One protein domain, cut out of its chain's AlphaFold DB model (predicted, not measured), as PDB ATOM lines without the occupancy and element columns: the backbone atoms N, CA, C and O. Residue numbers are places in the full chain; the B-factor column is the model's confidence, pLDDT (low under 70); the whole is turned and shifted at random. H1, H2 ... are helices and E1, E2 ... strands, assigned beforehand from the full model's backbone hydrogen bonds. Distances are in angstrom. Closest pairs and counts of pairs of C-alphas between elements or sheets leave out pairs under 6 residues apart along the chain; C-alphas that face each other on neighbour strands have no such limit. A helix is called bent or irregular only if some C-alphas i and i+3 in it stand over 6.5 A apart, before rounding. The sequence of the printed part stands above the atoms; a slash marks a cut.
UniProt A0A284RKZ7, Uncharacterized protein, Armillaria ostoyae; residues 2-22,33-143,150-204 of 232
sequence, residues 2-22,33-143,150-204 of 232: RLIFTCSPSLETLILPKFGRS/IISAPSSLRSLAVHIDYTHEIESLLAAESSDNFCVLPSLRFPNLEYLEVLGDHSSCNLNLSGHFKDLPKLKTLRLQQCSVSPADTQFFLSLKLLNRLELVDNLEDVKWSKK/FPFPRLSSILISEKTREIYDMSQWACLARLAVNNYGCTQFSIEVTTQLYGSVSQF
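What this domain is: This is residues 2 to 22, 33 to 143 and 150 to 204 of the 232 residues of an uncharacterized protein of Armillaria ostoyae (UniProt A0A284RKZ7). The chain is wound in stacked turns, a short solenoid: seven parallel strands, E1 to E7, stand side by side in chain order as one curved wall, and the chain returns behind one face of it through loops and the helices H2, H3, H4 and H5. H1 lies at the E1 end of the row and H6 at the E7 end; the layer behind the wall is loosely formed, much of it loops, and residues 57 to 62 stick out. The printed part has 187 residues, with six named helices and seven named strands in the order H1 E1 E2 H2 E3 H3 E4 H4 E5 E6 H5 E7 H6. The class is mixed, helices and strands, with under half of the residues, 88, in named elements. The whole is compact, with a radius of gyration of the C-alphas of 17.1 A, and its outline is only just elongated, spanning 51 by 34 by 28 A.

Where its parts are: The printed part begins with H1, residues 2 to 7, whose C-alpha 2 is at (4.391, -14.382, -17.781). E1 is residues 13 to 19, 15.6 A long, and E2 is residues 42 to 47, 16.1 A. H2, residues 49 to 57, measures 12.8 A. E3 is residues 78 to 82, 13.3 A, H3 is residues 92 to 95, and E4 is residues 104 to 108, 13.1 A, from C-alpha 104 at (-4.391, -13.705, -40.785). H4, residues 114 to 122, is 14.2 A long and irregular, with C-alphas 115 and 118 7.2 A apart. E5 is residues 128 to 132, 13.1 A, and E6 is residues 157 to 161, 13.3 A. H5, residues 171 to 183, is the longest helix at 17.6 A. E7 is residues 190 to 193, and H6 is residues 195 to 204, 15.6 A, irregular with C-alphas 196 and 199 7.4 A apart; C-alpha 204 is at (-21.775, -17.062, -57.975).

How they stand to each other: The sheet runs E1 E2 E3 E4 E5 E6 E7, parallel throughout and twisted, with E1 and E7 as edge strands. E1 and E2 stand at 2 degrees, with N 16 and O 44 2.8 A apart, within hydrogen-bond range. Also in range are N 45 and O 80 of E2 and E3, 2.9 A, N 106 and O 79 of E4 and E3, 2.8 A, N 107 and O 130 of E4 and E5, 2.8 A, N 131 and O 159 of E5 and E6, 2.8 A, and N 160 and O 192 of E6 and E7, 2.8 A. Four strand-helix-strand units, two parallel neighbour strands with a helix between, have right-handed crossovers: E2, H2, E3; E3, H3, E4; E4, H4, E5; and E6, H5, E7. H1, H2, H3 and H4 are not on the sheet. H3 and H4 touch, the closest C-alphas being those of Ser 93 and Phe 119, 5.3 A. H5 and H6 are on the sheet, which gives two layers, helices on one face of a sheet. The closest C-alphas of H5 and E7 are those of Ala 177 and Ser 190, 7.7 A. H5 and H6 are close but not clearly touching, with C-alphas 174 and 204 closest at 6.7 A, at a steep tilt of 59 degrees, the same way. H2 and H3 are apart, and so are H4 and H5. In H1 and H5 every O i to N i+4 pair is within hydrogen-bond range; H2 has 4 of 5, H4 3 of 5 and H6 2 of 6, with 4 of 7 O i to N i+3 pairs in H6, and H3 is too short for an i+4 pair.

The domain as a whole: The two C-alphas farthest apart, those of Cys 7 and Gln 203, are 52.4 A apart. Residues 23 to 32 are not printed, and C-alphas 22 and 33 are 16.4 A apart across that cut; residues 144 to 149 are not printed either, with 15.3 A between C-alphas 143 and 150. Of the links that are printed whole, H2 to E3 is long, with 20 residues. The mean pLDDT of the printed part is 81.4; it is under 70 at residues 20 to 22, 49 to 65, 113 to 115, 138 to 143, 150 and 165.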
ATOM      1  N   ARG A   2       3.198 -15.220 -18.051       84.69
ATOM      2  CA  ARG A   2       4.391 -14.382 -17.781       84.69
ATOM      3  C   ARG A   2       5.716 -15.157 -17.767       84.69
ATOM      4  O   ARG A   2       6.639 -14.767 -18.465       84.69
ATOM      5  N   LEU A   3       5.777 -16.279 -17.044       86.38
ATOM      6  CA  LEU A   3       6.973 -17.133 -16.985       86.38
ATOM      7  C   LEU A   3       7.401 -17.658 -18.361       86.38
ATOM      8  O   LEU A   3       8.584 -17.632 -18.668       86.38
ATOM      9  N   ILE A   4       6.453 -18.072 -19.208       87.75
ATOM     10  CA  ILE A   4       6.749 -18.561 -20.565       87.75
ATOM     11  C   ILE A   4       7.436 -17.454 -21.368       87.75
ATOM     12  O   ILE A   4       8.484 -17.683 -21.960       87.75
ATOM     13  N   PHE A   5       6.889 -16.237 -21.335       91.62
ATOM     14  CA  PHE A   5       7.448 -15.099 -22.067       91.62
ATOM     15  C   PHE A   5       8.799 -14.635 -21.521       91.62
ATOM     16  O   PHE A   5       9.663 -14.246 -22.297       91.62
ATOM     17  N   THR A   6       9.006 -14.705 -20.203       89.44
ATOM     18  CA  THR A   6      10.298 -14.379 -19.588       89.44
ATOM     19  C   THR A   6      11.363 -15.432 -19.902       89.44
ATOM     20  O   THR A   6      12.493 -15.070 -20.214       89.44
ATOM     21  N   CYS A   7      11.017 -16.720 -19.859       94.38
ATOM     22  CA  CYS A   7      11.958 -17.809 -20.134       94.38
ATOM     23  C   CYS A   7      12.208 -18.023 -21.635       94.38
ATOM     24  O   CYS A   7      13.209 -18.629 -22.000       94.38
ATOM     25  N   SER A   8      11.306 -17.552 -22.501       94.69
ATOM     26  CA  SER A   8      11.383 -17.715 -23.959       94.69
ATOM     27  C   SER A   8      11.240 -16.364 -24.679       94.69
ATOM     28  O   SER A   8      10.251 -16.134 -25.375       94.69
ATOM     29  N   PRO A   9      12.215 -15.445 -24.540       93.38
ATOM     30  CA  PRO A   9      12.145 -14.113 -25.150       93.38
ATOM     31  C   PRO A   9      12.221 -14.133 -26.687       93.38
ATOM     32  O   PRO A   9      11.885 -13.137 -27.320       93.38
ATOM     33  N   SER A  10      12.644 -15.255 -27.276       96.88
ATOM     34  CA  SER A  10      12.694 -15.495 -28.726       96.88
ATOM     35  C   SER A  10      11.531 -16.355 -29.235       96.88
ATOM     36  O   SER A  10      11.595 -16.867 -30.346       96.88
ATOM     37  N   LEU A  11      10.477 -16.559 -28.434       97.00
ATOM     38  CA  LEU A  11       9.311 -17.351 -28.833       97.00
ATOM     39  C   LEU A  11       8.626 -16.735 -30.061       97.00
ATOM     40  O   LEU A  11       8.210 -15.579 -30.003       97.00
ATOM     41  N   GLU A  12       8.484 -17.500 -31.142       97.88
ATOM     42  CA  GLU A  12       7.840 -17.048 -32.389       97.88
ATOM     43  C   GLU A  12       6.403 -17.555 -32.535       97.88
ATOM     44  O   GLU A  12       5.527 -16.824 -33.004       97.88
ATOM     45  N   THR A  13       6.148 -18.770 -32.053       97.56
ATOM     46  CA  THR A  13       4.851 -19.442 -32.148       97.56
ATOM     47  C   THR A  13       4.441 -19.963 -30.784       97.56
ATOM     48  O   THR A  13       5.225 -20.625 -30.105       97.56
ATOM     49  N   LEU A  14       3.199 -19.693 -30.390       95.88
ATOM     50  CA  LEU A  14       2.597 -20.228 -29.180       95.88
ATOM     51  C   LEU A  14       1.316 -20.982 -29.531       95.88
ATOM     52  O   LEU A  14       0.421 -20.426 -30.158       95.88
ATOM     53  N   ILE A  15       1.217 -22.232 -29.084       94.56
ATOM     54  CA  ILE A  15       0.020 -23.059 -29.241       94.56
ATOM     55  C   ILE A  15      -0.508 -23.387 -27.847       94.56
ATOM     56  O   ILE A  15       0.224 -23.902 -27.002       94.56
ATOM     57  N   LEU A  16      -1.775 -23.071 -27.611       90.81
ATOM     58  CA  LEU A  16      -2.494 -23.277 -26.360       90.81
ATOM     59  C   LEU A  16      -3.668 -24.230 -26.640       90.81
ATOM     60  O   LEU A  16      -4.786 -23.771 -26.860       90.81
ATOM     61  N   PRO A  17      -3.424 -25.554 -26.668       82.94
ATOM     62  CA  PRO A  17      -4.380 -26.547 -27.168       82.94
ATOM     63  C   PRO A  17      -5.542 -26.829 -26.214       82.94
ATOM     64  O   PRO A  17      -6.450 -27.562 -26.571       82.94
ATOM     65  N   LYS A  18      -5.495 -26.310 -24.987       77.00
ATOM     66  CA  LYS A  18      -6.611 -26.355 -24.047       77.00
ATOM     67  C   LYS A  18      -6.483 -25.176 -23.102       77.00
ATOM     68  O   LYS A  18      -5.794 -25.247 -22.082       77.00
ATOM     69  N   PHE A  19      -7.069 -24.062 -23.499       72.88
ATOM     70  CA  PHE A  19      -7.057 -22.835 -22.729       72.88
ATOM     71  C   PHE A  19      -8.372 -22.708 -21.962       72.88
ATOM     72  O   PHE A  19      -9.300 -22.017 -22.368       72.88
ATOM     73  N   GLY A  20      -8.422 -23.439 -20.850       63.75
ATOM     74  CA  GLY A  20      -9.510 -23.408 -19.879       63.75
ATOM     75  C   GLY A  20      -9.148 -22.632 -18.617       63.75
ATOM     76  O   GLY A  20      -8.031 -22.122 -18.478       63.75
ATOM     77  N   ARG A  21     -10.090 -22.576 -17.668       57.09
ATOM     78  CA  ARG A  21      -9.942 -21.912 -16.364       57.09
ATOM     79  C   ARG A  21      -8.591 -22.233 -15.725       57.09
ATOM     80  O   ARG A  21      -8.318 -23.362 -15.320       57.09
ATOM     81  N   SER A  22      -7.742 -21.222 -15.581       50.25
ATOM     82  CA  SER A  22      -6.586 -21.340 -14.701       50.25
ATOM     83  C   SER A  22      -7.068 -21.113 -13.265       50.25
ATOM     84  O   SER A  22      -7.722 -20.107 -13.000       50.25
ATOM     85  N   ILE A  33      -0.858  -6.296 -16.813       86.31
ATOM     86  CA  ILE A  33      -0.689  -6.416 -18.259       86.31
ATOM     87  C   ILE A  33       0.615  -7.172 -18.536       86.31
ATOM     88  O   ILE A  33       1.690  -6.775 -18.082       86.31
ATOM     89  N   ILE A  34       0.530  -8.255 -19.306       90.00
ATOM     90  CA  ILE A  34       1.674  -9.075 -19.706       90.00
ATOM     91  C   ILE A  34       1.869  -8.911 -21.212       90.00
ATOM     92  O   ILE A  34       1.043  -9.343 -22.013       90.00
ATOM     93  N   SER A  35       2.986  -8.309 -21.609       92.44
ATOM     94  CA  SER A  35       3.342  -8.214 -23.027       92.44
ATOM     95  C   SER A  35       4.009  -9.500 -23.500       92.44
ATOM     96  O   SER A  35       4.914 -10.013 -22.841       92.44
ATOM     97  N   ALA A  36       3.558 -10.016 -24.642       93.75
ATOM     98  CA  ALA A  36       4.222 -11.104 -25.340       93.75
ATOM     99  C   ALA A  36       5.605 -10.669 -25.862       93.75
ATOM    100  O   ALA A  36       5.819  -9.476 -26.107       93.75
ATOM    101  N   PRO A  37       6.540 -11.617 -26.062       95.38
ATOM    102  CA  PRO A  37       7.843 -11.329 -26.638       95.38
ATOM    103  C   PRO A  37       7.710 -10.662 -28.004       95.38
ATOM    104  O   PRO A  37       6.810 -10.975 -28.786       95.38
ATOM    105  N   SER A  38       8.636  -9.758 -28.322       95.50
ATOM    106  CA  SER A  38       8.620  -9.038 -29.597       95.50
ATOM    107  C   SER A  38       8.839  -9.956 -30.803       95.50
ATOM    108  O   SER A  38       8.510  -9.549 -31.917       95.50
ATOM    109  N   SER A  39       9.344 -11.174 -30.602       97.19
ATOM    110  CA  SER A  39       9.480 -12.237 -31.605       97.19
ATOM    111  C   SER A  39       8.179 -12.988 -31.891       97.19
ATOM    112  O   SER A  39       8.085 -13.595 -32.949       97.19
ATOM    113  N   LEU A  40       7.167 -12.936 -31.016       98.00
ATOM    114  CA  LEU A  40       5.951 -13.733 -31.193       98.00
ATOM    115  C   LEU A  40       5.161 -13.227 -32.407       98.00
ATOM    116  O   LEU A  40       4.829 -12.042 -32.492       98.00
ATOM    117  N   ARG A  41       4.898 -14.122 -33.362       98.38
ATOM    118  CA  ARG A  41       4.183 -13.861 -34.622       98.38
ATOM    119  C   ARG A  41       2.913 -14.687 -34.752       98.38
ATOM    120  O   ARG A  41       1.976 -14.214 -35.386       98.38
ATOM    121  N   SER A  42       2.870 -15.874 -34.150       98.50
ATOM    122  CA  SER A  42       1.751 -16.805 -34.285       98.50
ATOM    123  C   SER A  42       1.211 -17.251 -32.929       98.50
ATOM    124  O   SER A  42       1.975 -17.600 -32.023       98.50
ATOM    125  N   LEU A  43      -0.113 -17.232 -32.799       97.56
ATOM    126  CA  LEU A  43      -0.851 -17.741 -31.651       97.56
ATOM    127  C   LEU A  43      -1.980 -18.636 -32.154       97.56
ATOM    128  O   LEU A  43      -2.824 -18.176 -32.913       97.56
ATOM    129  N   ALA A  44      -2.020 -19.875 -31.680       96.56
ATOM    130  CA  ALA A  44      -3.181 -20.745 -31.812       96.56
ATOM    131  C   ALA A  44      -3.718 -21.059 -30.417       96.56
ATOM    132  O   ALA A  44      -2.950 -21.439 -29.531       96.56
ATOM    133  N   VAL A  45      -5.016 -20.880 -30.199       92.38
ATOM    134  CA  VAL A  45      -5.644 -21.096 -28.895       92.38
ATOM    135  C   VAL A  45      -6.983 -21.794 -29.040       92.38
ATOM    136  O   VAL A  45      -7.829 -21.395 -29.834       92.38
ATOM    137  N   HIS A  46      -7.164 -22.842 -28.247       90.06
ATOM    138  CA  HIS A  46      -8.430 -23.539 -28.092       90.06
ATOM    139  C   HIS A  46      -9.114 -23.042 -26.823       90.06
ATOM    140  O   HIS A  46      -8.589 -23.246 -25.729       90.06
ATOM    141  N   ILE A  47     -10.247 -22.364 -26.982       82.56
ATOM    142  CA  ILE A  47     -11.080 -21.860 -25.888       82.56
ATOM    143  C   ILE A  47     -12.175 -22.896 -25.625       82.56
ATOM    144  O   ILE A  47     -12.948 -23.219 -26.526       82.56
ATOM    145  N   ASP A  48     -12.207 -23.438 -24.408       74.50
ATOM    146  CA  ASP A  48     -13.160 -24.490 -24.044       74.50
ATOM    147  C   ASP A  48     -14.554 -23.947 -23.671       74.50
ATOM    148  O   ASP A  48     -14.730 -22.787 -23.306       74.50
ATOM    149  N   TYR A  49     -15.566 -24.808 -23.741       65.06
ATOM    150  CA  TYR A  49     -16.975 -24.505 -23.474       65.06
ATOM    151  C   TYR A  49     -17.227 -24.004 -22.045       65.06
ATOM    152  O   TYR A  49     -18.123 -23.194 -21.797       65.06
ATOM    153  N   THR A  50     -16.410 -24.444 -21.079       62.31
ATOM    154  CA  THR A  50     -16.516 -23.958 -19.695       62.31
ATOM    155  C   THR A  50     -16.149 -22.483 -19.578       62.31
ATOM    156  O   THR A  50     -16.724 -21.768 -18.761       62.31
ATOM    157  N   HIS A  51     -15.262 -22.010 -20.453       63.19
ATOM    158  CA  HIS A  51     -14.888 -20.611 -20.575       63.19
ATOM    159  C   HIS A  51     -16.015 -19.731 -21.162       63.19
ATOM    160  O   HIS A  51     -16.078 -18.533 -20.872       63.19
ATOM    161  N   GLU A  52     -16.911 -20.302 -21.974       59.16
ATOM    162  CA  GLU A  52     -18.018 -19.596 -22.640       59.16
ATOM    163  C   GLU A  52     -19.209 -19.346 -21.701       59.16
ATOM    164  O   GLU A  52     -19.653 -18.204 -21.552       59.16
ATOM    165  N   ILE A  53     -19.711 -20.398 -21.036       55.66
ATOM    166  CA  ILE A  53     -20.861 -20.299 -20.117       55.66
ATOM    167  C   ILE A  53     -20.570 -19.293 -19.005       55.66
ATOM    168  O   ILE A  53     -21.413 -18.463 -18.665       55.66
ATOM    169  N   GLU A  54     -19.366 -19.349 -18.440       53.19
ATOM    170  CA  GLU A  54     -18.984 -18.463 -17.348       53.19
ATOM    171  C   GLU A  54     -18.850 -17.011 -17.830       53.19
ATOM    172  O   GLU A  54     -19.302 -16.122 -17.123       53.19
ATOM    173  N   SER A  55     -18.379 -16.739 -19.058       51.19
ATOM    174  CA  SER A  55     -18.349 -15.366 -19.596       51.19
ATOM    175  C   SER A  55     -19.745 -14.765 -19.801       51.19
ATOM    176  O   SER A  55     -19.889 -13.542 -19.730       51.19
ATOM    177  N   LEU A  56     -20.758 -15.593 -20.071       51.19
ATOM    178  CA  LEU A  56     -22.157 -15.166 -20.189       51.19
ATOM    179  C   LEU A  56     -22.806 -14.944 -18.813       51.19
ATOM    180  O   LEU A  56     -23.582 -14.003 -18.653       51.19
ATOM    181  N   LEU A  57     -22.470 -15.772 -17.818       49.16
ATOM    182  CA  LEU A  57     -22.990 -15.677 -16.444       49.16
ATOM    183  C   LEU A  57     -22.241 -14.646 -15.576       49.16
ATOM    184  O   LEU A  57     -22.805 -14.090 -14.636       49.16
ATOM    185  N   ALA A  58     -20.985 -14.337 -15.894       47.56
ATOM    186  CA  ALA A  58     -20.139 -13.393 -15.164       47.56
ATOM    187  C   ALA A  58     -20.428 -11.916 -15.482       47.56
ATOM    188  O   ALA A  58     -19.782 -11.035 -14.922       47.56
ATOM    189  N   ALA A  59     -21.437 -11.609 -16.304       47.44
ATOM    190  CA  ALA A  59     -21.993 -10.254 -16.340       47.44
ATOM    191  C   ALA A  59     -22.531  -9.812 -14.957       47.44
ATOM    192  O   ALA A  59     -22.644  -8.614 -14.707       47.44
ATOM    193  N   GLU A  60     -22.795 -10.764 -14.046       42.69
ATOM    194  CA  GLU A  60     -23.249 -10.517 -12.671       42.69
ATOM    195  C   GLU A  60     -22.221 -10.875 -11.573       42.69
ATOM    196  O   GLU A  60     -22.480 -10.625 -10.398       42.69
ATOM    197  N   SER A  61     -21.034 -11.411 -11.904       43.97
ATOM    198  CA  SER A  61     -19.987 -11.690 -10.903       43.97
ATOM    199  C   SER A  61     -18.585 -11.364 -11.426       43.97
ATOM    200  O   SER A  61     -18.219 -11.754 -12.531       43.97
ATOM    201  N   SER A  62     -17.781 -10.663 -10.621       46.00
ATOM    202  CA  SER A  62     -16.435 -10.156 -10.951       46.00
ATOM    203  C   SER A  62     -15.351 -11.231 -11.147       46.00
ATOM    204  O   SER A  62     -14.163 -10.913 -11.153       46.00
ATOM    205  N   ASP A  63     -15.737 -12.493 -11.300       46.97
ATOM    206  CA  ASP A  63     -14.859 -13.661 -11.256       46.97
ATOM    207  C   ASP A  63     -14.592 -14.230 -12.663       46.97
ATOM    208  O   ASP A  63     -14.579 -15.436 -12.886       46.97
ATOM    209  N   ASN A  64     -14.357 -13.360 -13.652       51.38
ATOM    210  CA  ASN A  64     -13.888 -13.792 -14.972       51.38
ATOM    211  C   ASN A  64     -12.363 -14.027 -14.949       51.38
ATOM    212  O   ASN A  64     -11.571 -13.089 -15.010       51.38
ATOM    213  N   PHE A  65     -11.944 -15.299 -14.887       62.94
ATOM    214  CA  PHE A  65     -10.544 -15.742 -14.710       62.94
ATOM    215  C   PHE A  65      -9.710 -15.841 -16.005       62.94
ATOM    216  O   PHE A  65      -8.641 -16.462 -16.019       62.94
ATOM    217  N   CYS A  66     -10.175 -15.269 -17.118       72.81
ATOM    218  CA  CYS A  66      -9.433 -15.313 -18.375       72.81
ATOM    219  C   CYS A  66      -8.214 -14.383 -18.314       72.81
ATOM    220  O   CYS A  66      -8.364 -13.185 -18.088       72.81
ATOM    221  N   VAL A  67      -7.007 -14.897 -18.574       79.50
ATOM    222  CA  VAL A  67      -5.798 -14.052 -18.648       79.50
ATOM    223  C   VAL A  67      -5.593 -13.420 -20.030       79.50
ATOM    224  O   VAL A  67      -4.845 -12.450 -20.130       79.50
ATOM    225  N   LEU A  68      -6.267 -13.906 -21.087       84.94
ATOM    226  CA  LEU A  68      -6.151 -13.357 -22.453       84.94
ATOM    227  C   LEU A  68      -6.376 -11.832 -22.530       84.94
ATOM    228  O   LEU A  68      -5.521 -11.171 -23.119       84.94
ATOM    229  N   PRO A  69      -7.391 -11.234 -21.864       83.38
ATOM    230  CA  PRO A  69      -7.614  -9.785 -21.879       83.38
ATOM    231  C   PRO A  69      -6.444  -8.970 -21.298       83.38
ATOM    232  O   PRO A  69      -6.319  -7.765 -21.564       83.38
ATOM    233  N   SER A  70      -5.600  -9.599 -20.477       84.94
ATOM    234  CA  SER A  70      -4.420  -8.991 -19.850       84.94
ATOM    235  C   SER A  70      -3.143  -9.241 -20.655       84.94
ATOM    236  O   SER A  70      -2.116  -8.610 -20.389       84.94
ATOM    237  N   LEU A  71      -3.187 -10.115 -21.665       89.31
ATOM    238  CA  LEU A  71      -2.083 -10.318 -22.595       89.31
ATOM    239  C   LEU A  71      -2.094  -9.248 -23.690       89.31
ATOM    240  O   LEU A  71      -3.141  -8.815 -24.170       89.31
ATOM    241  N   ARG A  72      -0.904  -8.822 -24.113       92.62
ATOM    242  CA  ARG A  72      -0.724  -7.922 -25.258       92.62
ATOM    243  C   ARG A  72       0.160  -8.577 -26.297       92.62
ATOM    244  O   ARG A  72       1.253  -9.039 -25.972       92.62
ATOM    245  N   PHE A  73      -0.288  -8.559 -27.547       95.12
ATOM    246  CA  PHE A  73       0.396  -9.206 -28.661       95.12
ATOM    247  C   PHE A  73       0.769  -8.186 -29.754       95.12
ATOM    248  O   PHE A  73       0.186  -8.180 -30.836       95.12
ATOM    249  N   PRO A  74       1.741  -7.289 -29.491       93.75
ATOM    250  CA  PRO A  74       2.016  -6.135 -30.356       93.75
ATOM    251  C   PRO A  74       2.524  -6.503 -31.757       93.75
ATOM    252  O   PRO A  74       2.414  -5.696 -32.679       93.75
ATOM    253  N   ASN A  75       3.094  -7.703 -31.919       97.25
ATOM    254  CA  ASN A  75       3.656  -8.177 -33.182       97.25
ATOM    255  C   ASN A  75       2.972  -9.431 -33.738       97.25
ATOM    256  O   ASN A  75       3.538 -10.073 -34.617       97.25
ATOM    257  N   LEU A  76       1.786  -9.785 -33.241       98.25
ATOM    258  CA  LEU A  76       1.070 -10.954 -33.741       98.25
ATOM    259  C   LEU A  76       0.626 -10.732 -35.184       98.25
ATOM    260  O   LEU A  76      -0.018  -9.728 -35.481       98.25
ATOM    261  N   GLU A  77       0.962 -11.672 -36.058       98.44
ATOM    262  CA  GLU A  77       0.603 -11.653 -37.477       98.44
ATOM    263  C   GLU A  77      -0.439 -12.725 -37.812       98.44
ATOM    264  O   GLU A  77      -1.255 -12.513 -38.710       98.44
ATOM    265  N   TYR A  78      -0.453 -13.827 -37.059       98.56
ATOM    266  CA  TYR A  78      -1.388 -14.936 -37.202       98.56
ATOM    267  C   TYR A  78      -2.071 -15.245 -35.866       98.56
ATOM    268  O   TYR A  78      -1.399 -15.430 -34.846       98.56
ATOM    269  N   LEU A  79      -3.400 -15.318 -35.891       97.69
ATOM    270  CA  LEU A  79      -4.227 -15.760 -34.774       97.69
ATOM    271  C   LEU A  79      -5.153 -16.872 -35.251       97.69
ATOM    272  O   LEU A  79      -5.933 -16.664 -36.176       97.69
ATOM    273  N   GLU A  80      -5.104 -18.010 -34.573       96.31
ATOM    274  CA  GLU A  80      -6.061 -19.096 -34.708       96.31
ATOM    275  C   GLU A  80      -6.829 -19.275 -33.406       96.31
ATOM    276  O   GLU A  80      -6.231 -19.396 -32.334       96.31
ATOM    277  N   VAL A  81      -8.154 -19.285 -33.511       92.50
ATOM    278  CA  VAL A  81      -9.053 -19.517 -32.385       92.50
ATOM    279  C   VAL A  81      -9.954 -20.697 -32.711       92.50
ATOM    280  O   VAL A  81     -10.712 -20.661 -33.679       92.50
ATOM    281  N   LEU A  82      -9.840 -21.740 -31.895       91.00
ATOM    282  CA  LEU A  82     -10.669 -22.935 -31.940       91.00
ATOM    283  C   LEU A  82     -11.681 -22.875 -30.792       91.00
ATOM    284  O   LEU A  82     -11.275 -22.686 -29.645       91.00
ATOM    285  N   GLY A  83     -12.969 -23.026 -31.095       87.12
ATOM    286  CA  GLY A  83     -14.016 -23.285 -30.104       87.12
ATOM    287  C   GLY A  83     -14.326 -24.778 -29.976       87.12
ATOM    288  O   GLY A  83     -13.866 -25.596 -30.772       87.12
ATOM    289  N   ASP A  84     -15.118 -25.143 -28.965       83.38
ATOM    290  CA  ASP A  84     -15.568 -26.530 -28.766       83.38
ATOM    291  C   ASP A  84     -16.690 -26.945 -29.734       83.38
ATOM    292  O   ASP A  84     -16.824 -28.126 -30.065       83.38
ATOM    293  N   HIS A  85     -17.505 -25.993 -30.193       77.25
ATOM    294  CA  HIS A  85     -18.588 -26.232 -31.144       77.25
ATOM    295  C   HIS A  85     -18.969 -24.954 -31.897       77.25
ATOM    296  O   HIS A  85     -18.792 -23.840 -31.414       77.25
ATOM    297  N   SER A  86     -19.581 -25.106 -33.068       72.25
ATOM    298  CA  SER A  86     -19.823 -24.007 -34.006       72.25
ATOM    299  C   SER A  86     -20.736 -22.891 -33.462       72.25
ATOM    300  O   SER A  86     -20.531 -21.725 -33.786       72.25
ATOM    301  N   SER A  87     -21.642 -23.187 -32.522       70.56
ATOM    302  CA  SER A  87     -22.461 -22.174 -31.833       70.56
ATOM    303  C   SER A  87     -21.742 -21.408 -30.708       70.56
ATOM    304  O   SER A  87     -22.344 -20.527 -30.098       70.56
ATOM    305  N   CYS A  88     -20.466 -21.710 -30.435       71.69
ATOM    306  CA  CYS A  88     -19.696 -21.132 -29.334       71.69
ATOM    307  C   CYS A  88     -19.402 -19.655 -29.613       71.69
ATOM    308  O   CYS A  88     -18.687 -19.339 -30.564       71.69
ATOM    309  N   ASN A  89     -19.976 -18.730 -28.845       74.38
ATOM    310  CA  ASN A  89     -19.725 -17.300 -29.013       74.38
ATOM    311  C   ASN A  89     -18.511 -16.871 -28.189       74.38
ATOM    312  O   ASN A  89     -18.602 -16.617 -26.989       74.38
ATOM    313  N   LEU A  90     -17.375 -16.737 -28.868       74.69
ATOM    314  CA  LEU A  90     -16.087 -16.533 -28.216       74.69
ATOM    315  C   LEU A  90     -15.805 -15.102 -27.753       74.69
ATOM    316  O   LEU A  90     -14.761 -14.896 -27.151       74.69
ATOM    317  N   ASN A  91     -16.667 -14.114 -28.031       78.00
ATOM    318  CA  ASN A  91     -16.434 -12.708 -27.660       78.00
ATOM    319  C   ASN A  91     -14.970 -12.273 -27.901       78.00
ATOM    320  O   ASN A  91     -14.212 -11.985 -26.963       78.00
ATOM    321  N   LEU A  92     -14.543 -12.281 -29.167       84.88
ATOM    322  CA  LEU A  92     -13.136 -12.083 -29.535       84.88
ATOM    323  C   LEU A  92     -12.577 -10.772 -28.982       84.88
ATOM    324  O   LEU A  92     -11.435 -10.746 -28.541       84.88
ATOM    325  N   SER A  93     -13.385  -9.712 -28.950       82.44
ATOM    326  CA  SER A  93     -13.028  -8.411 -28.377       82.44
ATOM    327  C   SER A  93     -12.749  -8.452 -26.868       82.44
ATOM    328  O   SER A  93     -11.937  -7.672 -26.365       82.44
ATOM    329  N   GLY A  94     -13.390  -9.370 -26.142       79.31
ATOM    330  CA  GLY A  94     -13.138  -9.615 -24.727       79.31
ATOM    331  C   GLY A  94     -11.788 -10.287 -24.491       79.31
ATOM    332  O   GLY A  94     -11.050  -9.875 -23.597       79.31
ATOM    333  N   HIS A  95     -11.433 -11.288 -25.302       83.06
ATOM    334  CA  HIS A  95     -10.179 -12.038 -25.153       83.06
ATOM    335  C   HIS A  95      -8.976 -11.347 -25.780       83.06
ATOM    336  O   HIS A  95      -7.894 -11.313 -25.195       83.06
ATOM    337  N   PHE A  96      -9.163 -10.794 -26.969       88.50
ATOM    338  CA  PHE A  96      -8.124 -10.176 -27.764       88.50
ATOM    339  C   PHE A  96      -8.442  -8.696 -27.896       88.50
ATOM    340  O   PHE A  96      -9.417  -8.279 -28.516       88.50
ATOM    341  N   LYS A  97      -7.576  -7.888 -27.291       84.00
ATOM    342  CA  LYS A  97      -7.582  -6.439 -27.484       84.00
ATOM    343  C   LYS A  97      -6.929  -6.113 -28.832       84.00
ATOM    344  O   LYS A  97      -6.976  -6.901 -29.769       84.00
ATOM    345  N   ASP A  98      -6.290  -4.958 -28.935       86.38
ATOM    346  CA  ASP A  98      -5.674  -4.503 -30.179       86.38
ATOM    347  C   ASP A  98      -4.641  -5.502 -30.724       86.38
ATOM    348  O   ASP A  98      -3.656  -5.837 -30.053       86.38
ATOM    349  N   LEU A  99      -4.842  -5.928 -31.974       95.00
ATOM    350  CA  LEU A  99      -3.910  -6.757 -32.741       95.00
ATOM    351  C   LEU A  99      -3.431  -5.975 -33.978       95.00
ATOM    352  O   LEU A  99      -3.849  -6.250 -35.105       95.00
ATOM    353  N   PRO A 100      -2.558  -4.964 -33.796       93.31
ATOM    354  CA  PRO A 100      -2.258  -3.972 -34.831       93.31
ATOM    355  C   PRO A 100      -1.521  -4.545 -36.049       93.31
ATOM    356  O   PRO A 100      -1.519  -3.917 -37.107       93.31
ATOM    357  N   LYS A 101      -0.878  -5.712 -35.903       96.88
ATOM    358  CA  LYS A 101      -0.110  -6.383 -36.962       96.88
ATOM    359  C   LYS A 101      -0.771  -7.638 -37.521       96.88
ATOM    360  O   LYS A 101      -0.161  -8.290 -38.367       96.88
ATOM    361  N   LEU A 102      -1.995  -7.953 -37.096       97.81
ATOM    362  CA  LEU A 102      -2.662  -9.176 -37.521       97.81
ATOM    363  C   LEU A 102      -2.930  -9.137 -39.026       97.81
ATOM    364  O   LEU A 102      -3.572  -8.211 -39.516       97.81
ATOM    365  N   LYS A 103      -2.435 -10.149 -39.738       97.44
ATOM    366  CA  LYS A 103      -2.619 -10.340 -41.181       97.44
ATOM    367  C   LYS A 103      -3.601 -11.466 -41.460       97.44
ATOM    368  O   LYS A 103      -4.409 -11.354 -42.380       97.44
ATOM    369  N   THR A 104      -3.556 -12.515 -40.641       97.94
ATOM    370  CA  THR A 104      -4.391 -13.705 -40.785       97.94
ATOM    371  C   THR A 104      -5.139 -13.998 -39.496       97.94
ATOM    372  O   THR A 104      -4.538 -14.100 -38.426       97.94
ATOM    373  N   LEU A 105      -6.455 -14.137 -39.622       95.75
ATOM    374  CA  LEU A 105      -7.339 -14.596 -38.563       95.75
ATOM    375  C   LEU A 105      -7.980 -15.896 -39.026       95.75
ATOM    376  O   LEU A 105      -8.674 -15.910 -40.039       95.75
ATOM    377  N   ARG A 106      -7.756 -16.965 -38.274       95.19
ATOM    378  CA  ARG A 106      -8.386 -18.260 -38.473       95.19
ATOM    379  C   ARG A 106      -9.344 -18.528 -37.328       95.19
ATOM    380  O   ARG A 106      -8.967 -18.469 -36.162       95.19
ATOM    381  N   LEU A 107     -10.587 -18.808 -37.677       91.88
ATOM    382  CA  LEU A 107     -11.638 -19.176 -36.747       91.88
ATOM    383  C   LEU A 107     -12.063 -20.596 -37.078       91.88
ATOM    384  O   LEU A 107     -12.294 -20.910 -38.250       91.88
ATOM    385  N   GLN A 108     -12.177 -21.432 -36.054       91.50
ATOM    386  CA  GLN A 108     -12.567 -22.821 -36.215       91.50
ATOM    387  C   GLN A 108     -13.585 -23.239 -35.158       91.50
ATOM    388  O   GLN A 108     -13.358 -23.004 -33.975       91.50
ATOM    389  N   GLN A 109     -14.670 -23.888 -35.588       88.00
ATOM    390  CA  GLN A 109     -15.731 -24.405 -34.716       88.00
ATOM    391  C   GLN A 109     -16.187 -23.377 -33.666       88.00
ATOM    392  O   GLN A 109     -16.194 -23.654 -32.470       88.00
ATOM    393  N   CYS A 110     -16.518 -22.167 -34.112       82.81
ATOM    394  CA  CYS A 110     -16.991 -21.078 -33.268       82.81
ATOM    395  C   CYS A 110     -17.857 -20.076 -34.044       82.81
ATOM    396  O   CYS A 110     -17.656 -19.825 -35.235       82.81
ATOM    397  N   SER A 111     -18.753 -19.409 -33.325       76.19
ATOM    398  CA  SER A 111     -19.569 -18.319 -33.840       76.19
ATOM    399  C   SER A 111     -18.908 -16.969 -33.573       76.19
ATOM    400  O   SER A 111     -18.154 -16.776 -32.616       76.19
ATOM    401  N   VAL A 112     -19.212 -16.002 -34.437       70.06
ATOM    402  CA  VAL A 112     -18.743 -14.623 -34.304       70.06
ATOM    403  C   VAL A 112     -19.915 -13.723 -33.949       70.06
ATOM    404  O   VAL A 112     -20.902 -13.644 -34.685       70.06
ATOM    405  N   SER A 113     -19.790 -12.995 -32.842       67.06
ATOM    406  CA  SER A 113     -20.823 -12.073 -32.382       67.06
ATOM    407  C   SER A 113     -20.836 -10.769 -33.185       67.06
ATOM    408  O   SER A 113     -19.776 -10.213 -33.483       67.06
ATOM    409  N   PRO A 114     -22.013 -10.155 -33.411       64.75
ATOM    410  CA  PRO A 114     -22.098  -8.755 -33.825       64.75
ATOM    411  C   PRO A 114     -21.363  -7.785 -32.880       64.75
ATOM    412  O   PRO A 114     -20.970  -6.702 -33.315       64.75
ATOM    413  N   ALA A 115     -21.159  -8.151 -31.607       66.94
ATOM    414  CA  ALA A 115     -20.391  -7.352 -30.645       66.94
ATOM    415  C   ALA A 115     -18.913  -7.191 -31.051       66.94
ATOM    416  O   ALA A 115     -18.315  -6.149 -30.787       66.94
ATOM    417  N   ASP A 116     -18.356  -8.149 -31.796       78.56
ATOM    418  CA  ASP A 116     -16.963  -8.117 -32.250       78.56
ATOM    419  C   ASP A 116     -16.741  -7.203 -33.468       78.56
ATOM    420  O   ASP A 116     -15.619  -7.063 -33.953       78.56
ATOM    421  N   THR A 117     -17.779  -6.504 -33.947       79.31
ATOM    422  CA  THR A 117     -17.673  -5.567 -35.083       79.31
ATOM    423  C   THR A 117     -16.543  -4.549 -34.888       79.31
ATOM    424  O   THR A 117     -15.780  -4.291 -35.817       79.31
ATOM    425  N   GLN A 118     -16.401  -3.983 -33.683       82.44
ATOM    426  CA  GLN A 118     -15.331  -3.019 -33.394       82.44
ATOM    427  C   GLN A 118     -13.947  -3.671 -33.367       82.44
ATOM    428  O   GLN A 118     -12.981  -3.071 -33.840       82.44
ATOM    429  N   PHE A 119     -13.855  -4.912 -32.883       87.00
ATOM    430  CA  PHE A 119     -12.616  -5.679 -32.933       87.00
ATOM    431  C   PHE A 119     -12.172  -5.884 -34.381       87.00
ATOM    432  O   PHE A 119     -11.061  -5.490 -34.721       87.00
ATOM    433  N   PHE A 120     -13.049  -6.354 -35.271       86.81
ATOM    434  CA  PHE A 120     -12.709  -6.518 -36.690       86.81
ATOM    435  C   PHE A 120     -12.318  -5.203 -37.370       86.81
ATOM    436  O   PHE A 120     -11.319  -5.158 -38.088       86.81
ATOM    437  N   LEU A 121     -13.029  -4.110 -37.073       85.94
ATOM    438  CA  LEU A 121     -12.687  -2.778 -37.580       85.94
ATOM    439  C   LEU A 121     -11.302  -2.308 -37.120       85.94
ATOM    440  O   LEU A 121     -10.676  -1.504 -37.823       85.94
ATOM    441  N   SER A 122     -10.818  -2.773 -35.966       88.50
ATOM    442  CA  SER A 122      -9.479  -2.461 -35.455       88.50
ATOM    443  C   SER A 122      -8.359  -3.190 -36.211       88.50
ATOM    444  O   SER A 122      -7.228  -2.703 -36.238       88.50
ATOM    445  N   LEU A 123      -8.662  -4.299 -36.900       92.00
ATOM    446  CA  LEU A 123      -7.688  -5.134 -37.610       92.00
ATOM    447  C   LEU A 123      -7.281  -4.512 -38.957       92.00
ATOM    448  O   LEU A 123      -7.607  -5.001 -40.038       92.00
ATOM    449  N   LYS A 124      -6.552  -3.393 -38.905       90.75
ATOM    450  CA  LYS A 124      -6.222  -2.577 -40.088       90.75
ATOM    451  C   LYS A 124      -5.329  -3.270 -41.118       90.75
ATOM    452  O   LYS A 124      -5.281  -2.792 -42.248       90.75
ATOM    453  N   LEU A 125      -4.620  -4.332 -40.739       93.94
ATOM    454  CA  LEU A 125      -3.713  -5.086 -41.611       93.94
ATOM    455  C   LEU A 125      -4.231  -6.483 -41.971       93.94
ATOM    456  O   LEU A 125      -3.554  -7.191 -42.717       93.94
ATOM    457  N   LEU A 126      -5.424  -6.860 -41.493       94.62
ATOM    458  CA  LEU A 126      -6.003  -8.162 -41.789       94.62
ATOM    459  C   LEU A 126      -6.327  -8.245 -43.277       94.62
ATOM    460  O   LEU A 126      -7.156  -7.488 -43.787       94.62
ATOM    461  N   ASN A 127      -5.670  -9.177 -43.956       94.50
ATOM    462  CA  ASN A 127      -5.819  -9.397 -45.389       94.50
ATOM    463  C   ASN A 127      -6.343 -10.800 -45.721       94.50
ATOM    464  O   ASN A 127      -6.830 -10.991 -46.841       94.50
ATOM    465  N   ARG A 128      -6.315 -11.727 -44.750       95.56
ATOM    466  CA  ARG A 128      -6.819 -13.094 -44.879       95.56
ATOM    467  C   ARG A 128      -7.676 -13.515 -43.685       95.56
ATOM    468  O   ARG A 128      -7.253 -13.391 -42.537       95.56
ATOM    469  N   LEU A 129      -8.861 -14.039 -43.981       93.31
ATOM    470  CA  LEU A 129      -9.763 -14.661 -43.013       93.31
ATOM    471  C   LEU A 129      -9.921 -16.138 -43.365       93.31
ATOM    472  O   LEU A 129     -10.195 -16.472 -44.512       93.31
ATOM    473  N   GLU A 130      -9.781 -17.021 -42.392       94.12
ATOM    474  CA  GLU A 130     -10.026 -18.448 -42.571       94.12
ATOM    475  C   GLU A 130     -11.179 -18.875 -41.671       94.12
ATOM    476  O   GLU A 130     -11.150 -18.642 -40.463       94.12
ATOM    477  N   LEU A 131     -12.193 -19.493 -42.264       90.56
ATOM    478  CA  LEU A 131     -13.368 -20.005 -41.580       90.56
ATOM    479  C   LEU A 131     -13.404 -21.512 -41.772       90.56
ATOM    480  O   LEU A 131     -13.488 -21.993 -42.904       90.56
ATOM    481  N   VAL A 132     -13.301 -22.244 -40.667       90.62
ATOM    482  CA  VAL A 132     -13.267 -23.705 -40.682       90.62
ATOM    483  C   VAL A 132     -14.363 -24.260 -39.786       90.62
ATOM    484  O   VAL A 132     -14.355 -24.015 -38.588       90.62
ATOM    485  N   ASP A 133     -15.288 -25.023 -40.360       87.75
ATOM    486  CA  ASP A 133     -16.459 -25.571 -39.669       87.75
ATOM    487  C   ASP A 133     -17.288 -24.475 -38.957       87.75
ATOM    488  O   ASP A 133     -17.594 -24.584 -37.768       87.75
ATOM    489  N   ASN A 134     -17.575 -23.381 -39.675       81.25
ATOM    490  CA  ASN A 134     -18.119 -22.121 -39.144       81.25
ATOM    491  C   ASN A 134     -19.270 -21.524 -39.974       81.25
ATOM    492  O   ASN A 134     -19.803 -20.469 -39.615       81.25
ATOM    493  N   LEU A 135     -19.630 -22.111 -41.119       75.94
ATOM    494  CA  LEU A 135     -20.457 -21.409 -42.103       75.94
ATOM    495  C   LEU A 135     -21.883 -21.090 -41.640       75.94
ATOM    496  O   LEU A 135     -22.444 -20.067 -42.039       75.94
ATOM    497  N   GLU A 136     -22.479 -21.953 -40.822       70.56
ATOM    498  CA  GLU A 136     -23.861 -21.798 -40.344       70.56
ATOM    499  C   GLU A 136     -23.995 -20.720 -39.265       70.56
ATOM    500  O   GLU A 136     -25.019 -20.028 -39.170       70.56
ATOM    501  N   ASP A 137     -22.932 -20.551 -38.485       70.94
ATOM    502  CA  ASP A 137     -22.914 -19.755 -37.262       70.94
ATOM    503  C   ASP A 137     -22.356 -18.350 -37.479       70.94
ATOM    504  O   ASP A 137     -22.637 -17.413 -36.726       70.94
ATOM    505  N   VAL A 138     -21.614 -18.161 -38.565       67.50
ATOM    506  CA  VAL A 138     -21.022 -16.882 -38.920       67.50
ATOM    507  C   VAL A 138     -21.975 -16.106 -39.845       67.50
ATOM    508  O   VAL A 138     -21.963 -16.238 -41.069       67.50
ATOM    509  N   LYS A 139     -22.825 -15.252 -39.248       64.81
ATOM    510  CA  LYS A 139     -23.802 -14.402 -39.965       64.81
ATOM    511  C   LYS A 139     -23.411 -12.928 -39.934       64.81
ATOM    512  O   LYS A 139     -23.636 -12.227 -38.950       64.81
ATOM    513  N   TRP A 140     -22.881 -12.437 -41.055       62.75
ATOM    514  CA  TRP A 140     -22.362 -11.063 -41.192       62.75
ATOM    515  C   TRP A 140     -23.433 -10.061 -41.619       62.75
ATOM    516  O   TRP A 140     -23.305  -8.853 -41.425       62.75
ATOM    517  N   SER A 141     -24.529 -10.568 -42.177       52.06
ATOM    518  CA  SER A 141     -25.694  -9.787 -42.566       52.06
ATOM    519  C   SER A 141     -26.925 -10.268 -41.808       52.06
ATOM    520  O   SER A 141     -27.295 -11.441 -41.889       52.06
ATOM    521  N   LYS A 142     -27.624  -9.361 -41.115       45.91
ATOM    522  CA  LYS A 142     -28.990  -9.652 -40.671       45.91
ATOM    523  C   LYS A 142     -29.902  -9.667 -41.896       45.91
ATOM    524  O   LYS A 142     -29.938  -8.701 -42.658       45.91
ATOM    525  N   LYS A 143     -30.690 -10.736 -42.050       42.41
ATOM    526  CA  LYS A 143     -31.868 -10.731 -42.923       42.41
ATOM    527  C   LYS A 143     -32.738  -9.545 -42.478       42.41
ATOM    528  O   LYS A 143     -33.217  -9.555 -41.350       42.41
ATOM    529  N   PHE A 150     -19.124  -3.850 -43.984       65.06
ATOM    530  CA  PHE A 150     -17.906  -4.638 -44.123       65.06
ATOM    531  C   PHE A 150     -16.903  -4.172 -43.058       65.06
ATOM    532  O   PHE A 150     -16.389  -3.054 -43.162       65.06
ATOM    533  N   PRO A 151     -16.634  -4.968 -42.012       72.25
ATOM    534  CA  PRO A 151     -15.783  -4.542 -40.917       72.25
ATOM    535  C   PRO A 151     -14.292  -4.775 -41.204       72.25
ATOM    536  O   PRO A 151     -13.475  -4.599 -40.308       72.25
ATOM    537  N   PHE A 152     -13.911  -5.144 -42.434       77.88
ATOM    538  CA  PHE A 152     -12.530  -5.481 -42.774       77.88
ATOM    539  C   PHE A 152     -11.930  -4.570 -43.846       77.88
ATOM    540  O   PHE A 152     -11.918  -4.913 -45.020       77.88
ATOM    541  N   PRO A 153     -11.341  -3.427 -43.487       73.56
ATOM    542  CA  PRO A 153     -10.945  -2.421 -44.472       73.56
ATOM    543  C   PRO A 153      -9.904  -2.882 -45.509       73.56
ATOM    544  O   PRO A 153      -9.718  -2.180 -46.495       73.56
ATOM    545  N   ARG A 154      -9.200  -4.006 -45.294       85.94
ATOM    546  CA  ARG A 154      -8.126  -4.504 -46.175       85.94
ATOM    547  C   ARG A 154      -8.219  -5.990 -46.531       85.94
ATOM    548  O   ARG A 154      -7.240  -6.555 -47.018       85.94
ATOM    549  N   LEU A 155      -9.361  -6.635 -46.289       89.62
ATOM    550  CA  LEU A 155      -9.489  -8.060 -46.589       89.62
ATOM    551  C   LEU A 155      -9.395  -8.305 -48.100       89.62
ATOM    552  O   LEU A 155     -10.067  -7.646 -48.894       89.62
ATOM    553  N   SER A 156      -8.565  -9.274 -48.475       92.56
ATOM    554  CA  SER A 156      -8.287  -9.642 -49.871       92.56
ATOM    555  C   SER A 156      -8.427 -11.142 -50.139       92.56
ATOM    556  O   SER A 156      -8.403 -11.580 -51.288       92.56
ATOM    557  N   SER A 157      -8.557 -11.949 -49.088       94.69
ATOM    558  CA  SER A 157      -8.643 -13.398 -49.192       94.69
ATOM    559  C   SER A 157      -9.530 -13.967 -48.096       94.69
ATOM    560  O   SER A 157      -9.433 -13.554 -46.935       94.69
ATOM    561  N   ILE A 158     -10.379 -14.924 -48.463       92.69
ATOM    562  CA  ILE A 158     -11.106 -15.770 -47.519       92.69
ATOM    563  C   ILE A 158     -10.862 -17.232 -47.881       92.69
ATOM    564  O   ILE A 158     -10.995 -17.605 -49.043       92.69
ATOM    565  N   LEU A 159     -10.560 -18.055 -46.879       92.88
ATOM    566  CA  LEU A 159     -10.644 -19.508 -46.973       92.88
ATOM    567  C   LEU A 159     -11.879 -20.000 -46.223       92.88
ATOM    568  O   LEU A 159     -12.112 -19.600 -45.084       92.88
ATOM    569  N   ILE A 160     -12.648 -20.876 -46.859       90.94
ATOM    570  CA  ILE A 160     -13.857 -21.479 -46.308       90.94
ATOM    571  C   ILE A 160     -13.728 -22.998 -46.397       90.94
ATOM    572  O   ILE A 160     -13.582 -23.566 -47.480       90.94
ATOM    573  N   SER A 161     -13.775 -23.667 -45.252       90.31
ATOM    574  CA  SER A 161     -13.602 -25.113 -45.154       90.31
ATOM    575  C   SER A 161     -14.667 -25.709 -44.253       90.31
ATOM    576  O   SER A 161     -14.629 -25.490 -43.054       90.31
ATOM    577  N   GLU A 162     -15.540 -26.538 -44.808       87.44
ATOM    578  CA  GLU A 162     -16.532 -27.299 -44.042       87.44
ATOM    579  C   GLU A 162     -16.247 -28.801 -44.152       87.44
ATOM    580  O   GLU A 162     -15.810 -29.283 -45.205       87.44
ATOM    581  N   LYS A 163     -16.463 -29.537 -43.057       81.94
ATOM    582  CA  LYS A 163     -16.429 -31.012 -43.025       81.94
ATOM    583  C   LYS A 163     -17.742 -31.652 -43.472       81.94
ATOM    584  O   LYS A 163     -17.747 -32.824 -43.865       81.94
ATOM    585  N   THR A 164     -18.849 -30.936 -43.332       73.00
ATOM    586  CA  THR A 164     -20.194 -31.393 -43.685       73.00
ATOM    587  C   THR A 164     -20.405 -31.298 -45.198       73.00
ATOM    588  O   THR A 164     -19.837 -30.457 -45.890       73.00
ATOM    589  N   ARG A 165     -21.252 -32.182 -45.735       65.56
ATOM    590  CA  ARG A 165     -21.605 -32.206 -47.167       65.56
ATOM    591  C   ARG A 165     -22.884 -31.428 -47.473       65.56
ATOM    592  O   ARG A 165     -23.569 -31.738 -48.447       65.56
ATOM    593  N   GLU A 166     -23.251 -30.490 -46.611       72.12
ATOM    594  CA  GLU A 166     -24.473 -29.718 -46.794       72.12
ATOM    595  C   GLU A 166     -24.311 -28.670 -47.898       72.12
ATOM    596  O   GLU A 166     -23.205 -28.251 -48.248       72.12
ATOM    597  N   ILE A 167     -25.438 -28.277 -48.490       72.00
ATOM    598  CA  ILE A 167     -25.463 -27.208 -49.483       72.00
ATOM    599  C   ILE A 167     -25.558 -25.895 -48.730       72.00
ATOM    600  O   ILE A 167     -26.557 -25.602 -48.075       72.00
ATOM    601  N   TYR A 168     -24.527 -25.082 -48.895       77.00
ATOM    602  CA  TYR A 168     -24.429 -23.808 -48.222       77.00
ATOM    603  C   TYR A 168     -24.729 -22.616 -49.130       77.00
ATOM    604  O   TYR A 168     -24.320 -22.581 -50.294       77.00
ATOM    605  N   ASP A 169     -25.408 -21.610 -48.573       79.19
ATOM    606  CA  ASP A 169     -25.624 -20.322 -49.229       79.19
ATOM    607  C   ASP A 169     -24.344 -19.473 -49.181       79.19
ATOM    608  O   ASP A 169     -23.943 -18.953 -48.135       79.19
ATOM    609  N   MET A 170     -23.711 -19.310 -50.344       82.50
ATOM    610  CA  MET A 170     -22.472 -18.545 -50.501       82.50
ATOM    611  C   MET A 170     -22.705 -17.067 -50.843       82.50
ATOM    612  O   MET A 170     -21.740 -16.319 -51.025       82.50
ATOM    613  N   SER A 171     -23.963 -16.614 -50.896       80.88
ATOM    614  CA  SER A 171     -24.326 -15.251 -51.303       80.88
ATOM    615  C   SER A 171     -23.675 -14.175 -50.432       80.88
ATOM    616  O   SER A 171     -23.204 -13.160 -50.955       80.88
ATOM    617  N   GLN A 172     -23.574 -14.399 -49.116       79.69
ATOM    618  CA  GLN A 172     -22.919 -13.451 -48.212       79.69
ATOM    619  C   GLN A 172     -21.422 -13.307 -48.519       79.69
ATOM    620  O   GLN A 172     -20.915 -12.189 -48.558       79.69
ATOM    621  N   TRP A 173     -20.729 -14.406 -48.823       82.31
ATOM    622  CA  TRP A 173     -19.295 -14.410 -49.126       82.31
ATOM    623  C   TRP A 173     -19.007 -13.776 -50.487       82.31
ATOM    624  O   TRP A 173     -18.071 -12.987 -50.622       82.31
ATOM    625  N   ALA A 174     -19.877 -14.018 -51.470       83.50
ATOM    626  CA  ALA A 174     -19.827 -13.328 -52.753       83.50
ATOM    627  C   ALA A 174     -20.096 -11.821 -52.621       83.50
ATOM    628  O   ALA A 174     -19.399 -11.003 -53.227       83.50
ATOM    629  N   CYS A 175     -21.060 -11.430 -51.785       82.19
ATOM    630  CA  CYS A 175     -21.325 -10.029 -51.475       82.19
ATOM    631  C   CYS A 175     -20.115  -9.362 -50.800       82.19
ATOM    632  O   CYS A 175     -19.724  -8.263 -51.194       82.19
ATOM    633  N   LEU A 176     -19.475 -10.042 -49.845       81.50
ATOM    634  CA  LEU A 176     -18.266  -9.560 -49.170       81.50
ATOM    635  C   LEU A 176     -17.120  -9.311 -50.157       81.50
ATOM    636  O   LEU A 176     -16.534  -8.230 -50.132       81.50
ATOM    637  N   ALA A 177     -16.849 -10.253 -51.064       85.75
ATOM    638  CA  ALA A 177     -15.830 -10.077 -52.100       85.75
ATOM    639  C   ALA A 177     -16.126  -8.870 -53.004       85.75
ATOM    640  O   ALA A 177     -15.249  -8.042 -53.250       85.75
ATOM    641  N   ARG A 178     -17.384  -8.713 -53.442       84.38
ATOM    642  CA  ARG A 178     -17.814  -7.556 -54.247       84.38
ATOM    643  C   ARG A 178     -17.638  -6.235 -53.500       84.38
ATOM    644  O   ARG A 178     -17.167  -5.265 -54.088       84.38
ATOM    645  N   LEU A 179     -18.012  -6.181 -52.221       82.88
ATOM    646  CA  LEU A 179     -17.849  -4.984 -51.395       82.88
ATOM    647  C   LEU A 179     -16.373  -4.627 -51.223       82.88
ATOM    648  O   LEU A 179     -16.029  -3.457 -51.371       82.88
ATOM    649  N   ALA A 180     -15.512  -5.612 -50.959       83.88
ATOM    650  CA  ALA A 180     -14.075  -5.405 -50.811       83.88
ATOM    651  C   ALA A 180     -13.467  -4.744 -52.059       83.88
ATOM    652  O   ALA A 180     -12.744  -3.751 -51.945       83.88
ATOM    653  N   VAL A 181     -13.817  -5.253 -53.246       85.50
ATOM    654  CA  VAL A 181     -13.326  -4.724 -54.526       85.50
ATOM    655  C   VAL A 181     -13.877  -3.329 -54.813       85.50
ATOM    656  O   VAL A 181     -13.121  -2.408 -55.108       85.50
ATOM    657  N   ASN A 182     -15.191  -3.142 -54.671       81.06
ATOM    658  CA  ASN A 182     -15.846  -1.908 -55.104       81.06
ATOM    659  C   ASN A 182     -15.633  -0.729 -54.148       81.06
ATOM    660  O   ASN A 182     -15.598   0.415 -54.591       81.06
ATOM    661  N   ASN A 183     -15.519  -0.992 -52.842       75.12
ATOM    662  CA  ASN A 183     -15.613   0.056 -51.821       75.12
ATOM    663  C   ASN A 183     -14.357   0.207 -50.956       75.12
ATOM    664  O   ASN A 183     -14.238   1.206 -50.251       75.12
ATOM    665  N   TYR A 184     -13.434  -0.760 -50.982       75.81
ATOM    666  CA  TYR A 184     -12.288  -0.792 -50.062       75.81
ATOM    667  C   TYR A 184     -10.928  -0.839 -50.774       75.81
ATOM    668  O   TYR A 184      -9.910  -1.130 -50.151       75.81
ATOM    669  N   GLY A 185     -10.890  -0.511 -52.071       76.25
ATOM    670  CA  GLY A 185      -9.646  -0.389 -52.839       76.25
ATOM    671  C   GLY A 185      -8.910  -1.714 -53.059       76.25
ATOM    672  O   GLY A 185      -7.728  -1.712 -53.397       76.25
ATOM    673  N   CYS A 186      -9.590  -2.843 -52.850       83.31
ATOM    674  CA  CYS A 186      -9.049  -4.167 -53.106       83.31
ATOM    675  C   CYS A 186      -9.041  -4.424 -54.620       83.31
ATOM    676  O   CYS A 186     -10.090  -4.467 -55.252       83.31
ATOM    677  N   THR A 187      -7.867  -4.587 -55.230       86.12
ATOM    678  CA  THR A 187      -7.768  -4.821 -56.683       86.12
ATOM    679  C   THR A 187      -8.099  -6.257 -57.076       86.12
ATOM    680  O   THR A 187      -8.480  -6.514 -58.214       86.12
ATOM    681  N   GLN A 188      -7.933  -7.198 -56.147       87.38
ATOM    682  CA  GLN A 188      -8.200  -8.614 -56.352       87.38
ATOM    683  C   GLN A 188      -8.641  -9.246 -55.036       87.38
ATOM    684  O   GLN A 188      -7.961  -9.106 -54.022       87.38
ATOM    685  N   PHE A 189      -9.746  -9.987 -55.080       90.88
ATOM    686  CA  PHE A 189     -10.246 -10.750 -53.945       90.88
ATOM    687  C   PHE A 189     -10.248 -12.242 -54.273       90.88
ATOM    688  O   PHE A 189     -10.721 -12.639 -55.338       90.88
ATOM    689  N   SER A 190      -9.723 -13.065 -53.368       92.56
ATOM    690  CA  SER A 190      -9.689 -14.525 -53.506       92.56
ATOM    691  C   SER A 190     -10.654 -15.191 -52.530       92.56
ATOM    692  O   SER A 190     -10.752 -14.802 -51.367       92.56
ATOM    693  N   ILE A 191     -11.371 -16.202 -53.016       91.44
ATOM    694  CA  ILE A 191     -12.149 -17.114 -52.182       91.44
ATOM    695  C   ILE A 191     -11.630 -18.519 -52.463       91.44
ATOM    696  O   ILE A 191     -11.775 -19.036 -53.569       91.44
ATOM    697  N   GLU A 192     -11.012 -19.114 -51.454       92.69
ATOM    698  CA  GLU A 192     -10.566 -20.501 -51.450       92.69
ATOM    699  C   GLU A 192     -11.618 -21.335 -50.728       92.69
ATOM    700  O   GLU A 192     -12.008 -21.006 -49.608       92.69
ATOM    701  N   VAL A 193     -12.081 -22.418 -51.349       89.62
ATOM    702  CA  VAL A 193     -13.034 -23.332 -50.716       89.62
ATOM    703  C   VAL A 193     -12.569 -24.775 -50.790       89.62
ATOM    704  O   VAL A 193     -11.891 -25.167 -51.742       89.62
ATOM    705  N   THR A 194     -12.942 -25.585 -49.799       86.44
ATOM    706  CA  THR A 194     -12.750 -27.036 -49.891       86.44
ATOM    707  C   THR A 194     -13.587 -27.623 -51.026       86.44
ATOM    708  O   THR A 194     -14.627 -27.090 -51.412       86.44
ATOM    709  N   THR A 195     -13.141 -28.755 -51.571       79.75
ATOM    710  CA  THR A 195     -13.760 -29.410 -52.741       79.75
ATOM    711  C   THR A 195     -15.254 -29.684 -52.570       79.75
ATOM    712  O   THR A 195     -15.997 -29.651 -53.546       79.75
ATOM    713  N   GLN A 196     -15.702 -29.908 -51.336       81.56
ATOM    714  CA  GLN A 196     -17.101 -30.166 -50.994       81.56
ATOM    715  C   GLN A 196     -18.000 -28.941 -51.233       81.56
ATOM    716  O   GLN A 196     -19.160 -29.097 -51.596       81.56
ATOM    717  N   LEU A 197     -17.450 -27.731 -51.109       79.50
ATOM    718  CA  LEU A 197     -18.161 -26.459 -51.272       79.50
ATOM    719  C   LEU A 197     -18.073 -25.892 -52.696       79.50
ATOM    720  O   LEU A 197     -18.719 -24.890 -53.005       79.50
ATOM    721  N   TYR A 198     -17.278 -26.509 -53.575       79.12
ATOM    722  CA  TYR A 198     -16.990 -25.972 -54.905       79.12
ATOM    723  C   TYR A 198     -18.261 -25.738 -55.737       79.12
ATOM    724  O   TYR A 198     -18.420 -24.666 -56.321       79.12
ATOM    725  N   GLY A 199     -19.196 -26.696 -55.732       75.44
ATOM    726  CA  GLY A 199     -20.459 -26.586 -56.472       75.44
ATOM    727  C   GLY A 199     -21.361 -25.443 -55.991       75.44
ATOM    728  O   GLY A 199     -22.040 -24.820 -56.805       75.44
ATOM    729  N   SER A 200     -21.328 -25.121 -54.693       79.25
ATOM    730  CA  SER A 200     -22.065 -23.986 -54.123       79.25
ATOM    731  C   SER A 200     -21.446 -22.641 -54.502       79.25
ATOM    732  O   SER A 200     -22.161 -21.657 -54.649       79.25
ATOM    733  N   VAL A 201     -20.124 -22.575 -54.679       77.00
ATOM    734  CA  VAL A 201     -19.413 -21.332 -55.026       77.00
ATOM    735  C   VAL A 201     -19.449 -21.042 -56.521       77.00
ATOM    736  O   VAL A 201     -19.602 -19.885 -56.912       77.00
ATOM    737  N   SER A 202     -19.346 -22.065 -57.373       74.69
ATOM    738  CA  SER A 202     -19.253 -21.885 -58.828       74.69
ATOM    739  C   SER A 202     -20.455 -21.149 -59.431       74.69
ATOM    740  O   SER A 202     -20.300 -20.447 -60.425       74.69
ATOM    741  N   GLN A 203     -21.633 -21.241 -58.806       76.50
ATOM    742  CA  GLN A 203     -22.852 -20.548 -59.246       76.50
ATOM    743  C   GLN A 203     -22.761 -19.018 -59.124       76.50
ATOM    744  O   GLN A 203     -23.444 -18.302 -59.850       76.50
ATOM    745  N   PHE A 204     -21.908 -18.501 -58.233       73.12
ATOM    746  CA  PHE A 204     -21.775 -17.062 -57.975       73.12
ATOM    747  C   PHE A 204     -20.636 -16.399 -58.761       73.12
ATOM    748  O   PHE A 204     -20.608 -15.173 -58.864       73.12
TER     749      PHE A 204